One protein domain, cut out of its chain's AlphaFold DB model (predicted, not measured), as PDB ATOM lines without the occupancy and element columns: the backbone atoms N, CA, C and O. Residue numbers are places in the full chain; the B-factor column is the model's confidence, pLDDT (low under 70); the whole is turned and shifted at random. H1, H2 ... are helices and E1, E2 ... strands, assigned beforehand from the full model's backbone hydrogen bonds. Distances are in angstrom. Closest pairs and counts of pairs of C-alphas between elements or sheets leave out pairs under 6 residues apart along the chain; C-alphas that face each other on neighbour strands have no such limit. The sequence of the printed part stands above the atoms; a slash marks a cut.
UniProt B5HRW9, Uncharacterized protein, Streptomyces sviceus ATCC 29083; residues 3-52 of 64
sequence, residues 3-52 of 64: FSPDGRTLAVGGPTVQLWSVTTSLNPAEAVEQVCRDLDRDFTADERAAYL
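AT A GLANCE: This is residues 3 to 52 of the 64 residues of an uncharacterized protein of Streptomyces sviceus ATCC 29083 (UniProt B5HRW9). A thin two-stranded hairpin, E1 and E2, makes one end of an elongated, loose model, and two separate helices, H1 and H2, make the other end, joined to the hairpin by the single stretch of residues 22 to 27. The helices do not pack on the hairpin or on each other, and residues 36 to 42, of which 36 to 39 belong to H1, and 44 to 50, of which 45 to 50 belong to H2, stick out free. The printed part has 50 residues, with two named strands followed by two named helices, in the order E1, E2, H1, H2; the sheet is the antiparallel pair E1 - E2, and the class is mixed, helices and strands. The whole is only just loose, close to extended, with a radius of gyration of the C-alphas of 14.4 A and spans of 39 by 23 by 18 A.

HOW THE PARTS SIT: The sheet is made of E1, residues 9 to 13, and E2, residues 17 to 21. They are antiparallel neighbours, with 159 degrees between their N-to-C directions, and they form a hairpin with a tight link of 3 residues. C-alphas 11 and 19 face each other at 4.8 A, and C-alphas 13 and 17 face each other at 4.7 A. N 10 and O 20 are within hydrogen-bond range at 2.9 A, and so are N 18 and O 12 at 3.0 A. A short link of 6 residues joins E2 to H1, residues 28 to 39. A tight link of 5 residues joins H1 to H2, residues 45 to 51, yet the two helices are apart. H1 is apart from E1, and H2 is apart from both E1 and E2. In H1 and H2 every O i to N i+4 pair is within hydrogen-bond range.

IN THESE COORDINATES: E1 runs from Thr 9, with its C-alpha at (50.829, -11.531, -34.976), to Gly 13, 13.0 A from first to last C-alpha. E2 runs from Val 17 to Ser 21 over 13.3 A. H1 runs from Pro 28, with its C-alpha at (43.387, 5.643, -35.208), to Leu 39, over 16.4 A. H2 runs from Ala 45 to Tyr 51 over 10.2 A, and C-alpha 51 is at (51.185, 9.330, -24.461).

THE WHOLE: The two C-alphas farthest apart are those of Pro 15 and Ala 45, at 39.5 A. The C-alphas of Phe 3 and Leu 52, the first and last printed residues, are 24.9 A apart. The printed part has no cut, and no link is long. The mean pLDDT of the printed part is 87.9, and no printed residue is under 70.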
ATOM      1  N   PHE A   3      56.893  -9.841 -37.714       93.75
ATOM      2  CA  PHE A   3      55.442  -9.792 -37.875       93.75
ATOM      3  C   PHE A   3      54.984 -10.852 -38.880       93.75
ATOM      4  O   PHE A   3      55.711 -11.177 -39.823       93.75
ATOM      5  N   SER A   4      53.776 -11.376 -38.692       92.12
ATOM      6  CA  SER A   4      53.078 -12.137 -39.727       92.12
ATOM      7  C   SER A   4      52.813 -11.256 -40.961       92.12
ATOM      8  O   SER A   4      52.706 -10.036 -40.825       92.12
ATOM      9  N   PRO A   5      52.679 -11.834 -42.172       91.81
ATOM     10  CA  PRO A   5      52.418 -11.051 -43.386       91.81
ATOM     11  C   PRO A   5      51.151 -10.183 -43.328       91.81
ATOM     12  O   PRO A   5      51.084  -9.158 -43.996       91.81
ATOM     13  N   ASP A   6      50.157 -10.580 -42.528       87.94
ATOM     14  CA  ASP A   6      48.919  -9.827 -42.288       87.94
ATOM     15  C   ASP A   6      49.035  -8.776 -41.163       87.94
ATOM     16  O   ASP A   6      48.068  -8.071 -40.885       87.94
ATOM     17  N   GLY A   7      50.189  -8.685 -40.494       88.25
ATOM     18  CA  GLY A   7      50.462  -7.749 -39.399       88.25
ATOM     19  C   GLY A   7      49.780  -8.069 -38.063       88.25
ATOM     20  O   GLY A   7      49.981  -7.332 -37.102       88.25
ATOM     21  N   ARG A   8      49.001  -9.155 -37.964       88.69
ATOM     22  CA  ARG A   8      48.157  -9.451 -36.787       88.69
ATOM     23  C   ARG A   8      48.857 -10.236 -35.683       88.69
ATOM     24  O   ARG A   8      48.300 -10.397 -34.598       88.69
ATOM     25  N   THR A   9      50.051 -10.756 -35.946       92.00
ATOM     26  CA  THR A   9      50.829 -11.531 -34.976       92.00
ATOM     27  C   THR A   9      52.271 -11.049 -34.942       92.00
ATOM     28  O   THR A   9      52.923 -10.954 -35.981       92.00
ATOM     29  N   LEU A  10      52.792 -10.804 -33.741       94.12
ATOM     30  CA  LEU A  10      54.207 -10.533 -33.507       94.12
ATOM     31  C   LEU A  10      54.869 -11.761 -32.877       94.12
ATOM     32  O   LEU A  10      54.531 -12.169 -31.766       94.12
ATOM     33  N   ALA A  11      55.842 -12.330 -33.582       96.56
ATOM     34  CA  ALA A  11      56.696 -13.390 -33.075       96.56
ATOM     35  C   ALA A  11      57.978 -12.802 -32.473       96.56
ATOM     36  O   ALA A  11      58.782 -12.160 -33.164       96.56
ATOM     37  N   VAL A  12      58.207 -13.072 -31.189       96.94
ATOM     38  CA  VAL A  12      59.427 -12.700 -30.464       96.94
ATOM     39  C   VAL A  12      60.167 -13.979 -30.078       96.94
ATOM     40  O   VAL A  12      59.595 -14.881 -29.474       96.94
ATOM     41  N   GLY A  13      61.436 -14.080 -30.479       95.00
ATOM     42  CA  GLY A  13      62.281 -15.242 -30.196       95.00
ATOM     43  C   GLY A  13      63.202 -14.994 -29.004       95.00
ATOM     44  O   GLY A  13      63.805 -13.926 -28.914       95.00
ATOM     45  N   GLY A  14      63.323 -15.993 -28.133       92.44
ATOM     46  CA  GLY A  14      64.232 -16.051 -26.987       92.44
ATOM     47  C   GLY A  14      64.446 -17.515 -26.567       92.44
ATOM     48  O   GLY A  14      64.476 -18.383 -27.439       92.44
ATOM     49  N   PRO A  15      64.542 -17.832 -25.262       96.50
ATOM     50  CA  PRO A  15      64.532 -19.221 -24.777       96.50
ATOM     51  C   PRO A  15      63.290 -20.012 -25.218       96.50
ATOM     52  O   PRO A  15      63.344 -21.228 -25.382       96.50
ATOM     53  N   THR A  16      62.177 -19.310 -25.438       96.31
ATOM     54  CA  THR A  16      60.964 -19.807 -26.090       96.31
ATOM     55  C   THR A  16      60.495 -18.801 -27.143       96.31
ATOM     56  O   THR A  16      60.905 -17.637 -27.137       96.31
ATOM     57  N   VAL A  17      59.649 -19.251 -28.072       96.31
ATOM     58  CA  VAL A  17      58.962 -18.358 -29.012       96.31
ATOM     59  C   VAL A  17      57.668 -17.884 -28.365       96.31
ATOM     60  O   VAL A  17      56.817 -18.699 -28.013       96.31
ATOM     61  N   GLN A  18      57.523 -16.570 -28.224       96.62
ATOM     62  CA  GLN A  18      56.285 -15.936 -27.786       96.62
ATOM     63  C   GLN A  18      55.561 -15.350 -28.994       96.62
ATOM     64  O   GLN A  18      56.168 -14.667 -29.824       96.62
ATOM     65  N   LEU A  19      54.261 -15.619 -29.076       94.62
ATOM     66  CA  LEU A  19      53.373 -15.049 -30.081       94.62
ATOM     67  C   LEU A  19      52.434 -14.061 -29.399       94.62
ATOM     68  O   LEU A  19      51.746 -14.411 -28.442       94.62
ATOM     69  N   TRP A  20      52.409 -12.838 -29.915       91.88
ATOM     70  CA  TRP A  20      51.541 -11.766 -29.448       91.88
ATOM     71  C   TRP A  20      50.483 -11.479 -30.500       91.88
ATOM     72  O   TRP A  20      50.815 -11.308 -31.674       91.88
ATOM     73  N   SER A  21      49.221 -11.404 -30.081       89.69
ATOM     74  CA  SER A  21      48.146 -10.937 -30.950       89.69
ATOM     75  C   SER A  21      48.158  -9.412 -30.999       89.69
ATOM     76  O   SER A  21      48.121  -8.752 -29.962       89.69
ATOM     77  N   VAL A  22      48.230  -8.858 -32.206       86.38
ATOM     78  CA  VAL A  22      48.159  -7.419 -32.463       86.38
ATOM     79  C   VAL A  22      46.719  -7.117 -32.861       86.38
ATOM     80  O   VAL A  22      46.367  -7.109 -34.039       86.38
ATOM     81  N   THR A  23      45.855  -6.985 -31.854       75.69
ATOM     82  CA  THR A  23      44.407  -6.785 -32.039       75.69
ATOM     83  C   THR A  23      44.007  -5.328 -32.187       75.69
ATOM     84  O   THR A  23      42.878  -5.068 -32.591       75.69
ATOM     85  N   THR A  24      44.891  -4.386 -31.849       72.50
ATOM     86  CA  THR A  24      44.603  -2.958 -31.981       72.50
ATOM     87  C   THR A  24      44.444  -2.610 -33.453       72.50
ATOM     88  O   THR A  24      45.348  -2.867 -34.254       72.50
ATOM     89  N   SER A  25      43.293  -2.040 -33.814       71.38
ATOM     90  CA  SER A  25      43.073  -1.568 -35.180       71.38
ATOM     91  C   SER A  25      44.155  -0.562 -35.582       71.38
ATOM     92  O   SER A  25      44.581   0.269 -34.785       71.38
ATOM     93  N   LEU A  26      44.610  -0.626 -36.836       71.31
ATOM     94  CA  LEU A  26      45.519   0.383 -37.392       71.31
ATOM     95  C   LEU A  26      44.779   1.676 -37.765       71.31
ATOM     96  O   LEU A  26      45.424   2.671 -38.094       71.31
ATOM     97  N   ASN A  27      43.443   1.671 -37.723       81.62
ATOM     98  CA  ASN A  27      42.642   2.881 -37.817       81.62
ATOM     99  C   ASN A  27      42.724   3.635 -36.474       81.62
ATOM    100  O   ASN A  27      42.285   3.093 -35.458       81.62
ATOM    101  N   PRO A  28      43.239   4.881 -36.445       76.62
ATOM    102  CA  PRO A  28      43.387   5.643 -35.208       76.62
ATOM    103  C   PRO A  28      42.084   5.819 -34.422       76.62
ATOM    104  O   PRO A  28      42.112   5.753 -33.199       76.62
ATOM    105  N   ALA A  29      40.948   6.010 -35.102       79.69
ATOM    106  CA  ALA A  29      39.663   6.207 -34.430       79.69
ATOM    107  C   ALA A  29      39.195   4.927 -33.718       79.69
ATOM    108  O   ALA A  29      38.805   4.967 -32.555       79.69
ATOM    109  N   GLU A  30      39.315   3.779 -34.388       85.38
ATOM    110  CA  GLU A  30      38.964   2.474 -33.815       85.38
ATOM    111  C   GLU A  30      39.937   2.063 -32.698       85.38
ATOM    112  O   GLU A  30      39.533   1.456 -31.707       85.38
ATOM    113  N   ALA A  31      41.222   2.407 -32.835       84.31
ATOM    114  CA  ALA A  31      42.230   2.157 -31.810       84.31
ATOM    115  C   ALA A  31      41.927   2.926 -30.518       84.31
ATOM    116  O   ALA A  31      42.008   2.351 -29.436       84.31
ATOM    117  N   VAL A  32      41.556   4.206 -30.634       83.56
ATOM    118  CA  VAL A  32      41.157   5.025 -29.480       83.56
ATOM    119  C   VAL A  32      39.940   4.412 -28.793       83.56
ATOM    120  O   VAL A  32      39.970   4.212 -27.583       83.56
ATOM    121  N   GLU A  33      38.910   4.030 -29.551       86.12
ATOM    122  CA  GLU A  33      37.706   3.404 -28.991       86.12
ATOM    123  C   GLU A  33      38.018   2.092 -28.255       86.12
ATOM    124  O   GLU A  33      37.524   1.855 -27.151       86.12
ATOM    125  N   GLN A  34      38.869   1.242 -28.837       87.31
ATOM    126  CA  GLN A  34      39.285  -0.006 -28.204       87.31
ATOM    127  C   GLN A  34      40.029   0.239 -26.890       87.31
ATOM    128  O   GLN A  34      39.703  -0.390 -25.887       87.31
ATOM    129  N   VAL A  35      40.973   1.182 -26.874       87.56
ATOM    130  CA  VAL A  35      41.713   1.525 -25.654       87.56
ATOM    131  C   VAL A  35      40.776   2.080 -24.581       87.56
ATOM    132  O   VAL A  35      40.883   1.694 -23.422       87.56
ATOM    133  N   CYS A  36      39.819   2.927 -24.957       89.75
ATOM    134  CA  CYS A  36      38.817   3.454 -24.033       89.75
ATOM    135  C   CYS A  36      37.952   2.352 -23.412       89.75
ATOM    136  O   CYS A  36      37.724   2.359 -22.203       89.75
ATOM    137  N   ARG A  37      37.526   1.372 -24.218       88.56
ATOM    138  CA  ARG A  37      36.776   0.206 -23.738       88.56
ATOM    139  C   ARG A  37      37.590  -0.634 -22.754       88.56
ATOM    140  O   ARG A  37      37.041  -1.102 -21.764       88.56
ATOM    141  N   ASP A  38      38.879  -0.818 -23.024       89.06
ATOM    142  CA  ASP A  38      39.756  -1.644 -22.191       89.06
ATOM    143  C   ASP A  38      40.135  -0.948 -20.868       89.06
ATOM    144  O   ASP A  38      40.360  -1.620 -19.860       89.06
ATOM    145  N   LEU A  39      40.210   0.388 -20.857       89.19
ATOM    146  CA  LEU A  39      40.534   1.182 -19.667       89.19
ATOM    147  C   LEU A  39      39.330   1.445 -18.748       89.19
ATOM    148  O   LEU A  39      39.548   1.712 -17.566       89.19
ATOM    149  N   ASP A  40      38.101   1.397 -19.275       90.06
ATOM    150  CA  ASP A  40      36.843   1.704 -18.561       90.06
ATOM    151  C   ASP A  40      36.811   3.112 -17.920       90.06
ATOM    152  O   ASP A  40      36.140   3.375 -16.923       90.06
ATOM    153  N   ARG A  41      37.590   4.049 -18.473       89.25
ATOM    154  CA  ARG A  41      37.639   5.464 -18.079       89.25
ATOM    155  C   ARG A  41      38.308   6.301 -19.162       89.25
ATOM    156  O   ARG A  41      39.036   5.773 -19.999       89.25
ATOM    157  N   ASP A  42      38.137   7.619 -19.080       89.88
ATOM    158  CA  ASP A  42      38.927   8.547 -19.891       89.88
ATOM    159  C   ASP A  42      40.382   8.659 -19.385       89.88
ATOM    160  O   ASP A  42      40.724   8.284 -18.251       89.88
ATOM    161  N   PHE A  43      41.249   9.194 -20.244       87.44
ATOM    162  CA  PHE A  43      42.650   9.456 -19.933       87.44
ATOM    163  C   PHE A  43      42.777  10.613 -18.933       87.44
ATOM    164  O   PHE A  43      42.191  11.684 -19.105       87.44
ATOM    165  N   THR A  44      43.611  10.430 -17.909       87.56
ATOM    166  CA  THR A  44      43.999  11.515 -16.998       87.56
ATOM    167  C   THR A  44      44.853  12.559 -17.720       87.56
ATOM    168  O   THR A  44      45.462  12.277 -18.752       87.56
ATOM    169  N   ALA A  45      44.947  13.772 -17.168       86.56
ATOM    170  CA  ALA A  45      45.793  14.825 -17.735       86.56
ATOM    171  C   ALA A  45      47.261  14.379 -17.902       86.56
ATOM    172  O   ALA A  45      47.867  14.644 -18.941       86.56
ATOM    173  N   ASP A  46      47.793  13.638 -16.926       88.75
ATOM    174  CA  ASP A  46      49.167  13.130 -16.957       88.75
ATOM    175  C   ASP A  46      49.370  12.088 -18.069       88.75
ATOM    176  O   ASP A  46      50.357  12.138 -18.801       88.75
ATOM    177  N   GLU A  47      48.417  11.171 -18.257       88.69
ATOM    178  CA  GLU A  47      48.481  10.163 -19.326       88.69
ATOM    179  C   GLU A  47      48.404  10.798 -20.714       88.69
ATOM    180  O   GLU A  47      49.093  10.364 -21.637       88.69
ATOM    181  N   ARG A  48      47.598  11.853 -20.866       86.12
ATOM    182  CA  ARG A  48      47.502  12.599 -22.125       86.12
ATOM    183  C   ARG A  48      48.827  13.264 -22.463       86.12
ATOM    184  O   ARG A  48      49.307  13.091 -23.577       86.12
ATOM    185  N   ALA A  49      49.434  13.950 -21.494       85.00
ATOM    186  CA  ALA A  49      50.732  14.594 -21.666       85.00
ATOM    187  C   ALA A  49      51.858  13.584 -21.953       85.00
ATOM    188  O   ALA A  49      52.799  13.895 -22.682       85.00
ATOM    189  N   ALA A  50      51.768  12.371 -21.396       88.94
ATOM    190  CA  ALA A  50      52.776  11.333 -21.583       88.94
ATOM    191  C   ALA A  50      52.647  10.574 -22.917       88.94
ATOM    192  O   ALA A  50      53.668  10.201 -23.500       88.94
ATOM    193  N   TYR A  51      51.422  10.304 -23.386       85.12
ATOM    194  CA  TYR A  51      51.185   9.330 -24.461       85.12
ATOM    195  C   TYR A  51      50.550   9.900 -25.728       85.12
ATOM    196  O   TYR A  51      50.734   9.323 -26.806       85.12
ATOM    197  N   LEU A  52      49.812  11.007 -25.644       82.56
ATOM    198  CA  LEU A  52      49.161  11.587 -26.813       82.56
ATOM    199  C   LEU A  52      50.103  12.578 -27.484       82.56
ATOM    200  O   LEU A  52      50.614  13.509 -26.872       82.56
TER     201      LEU A  52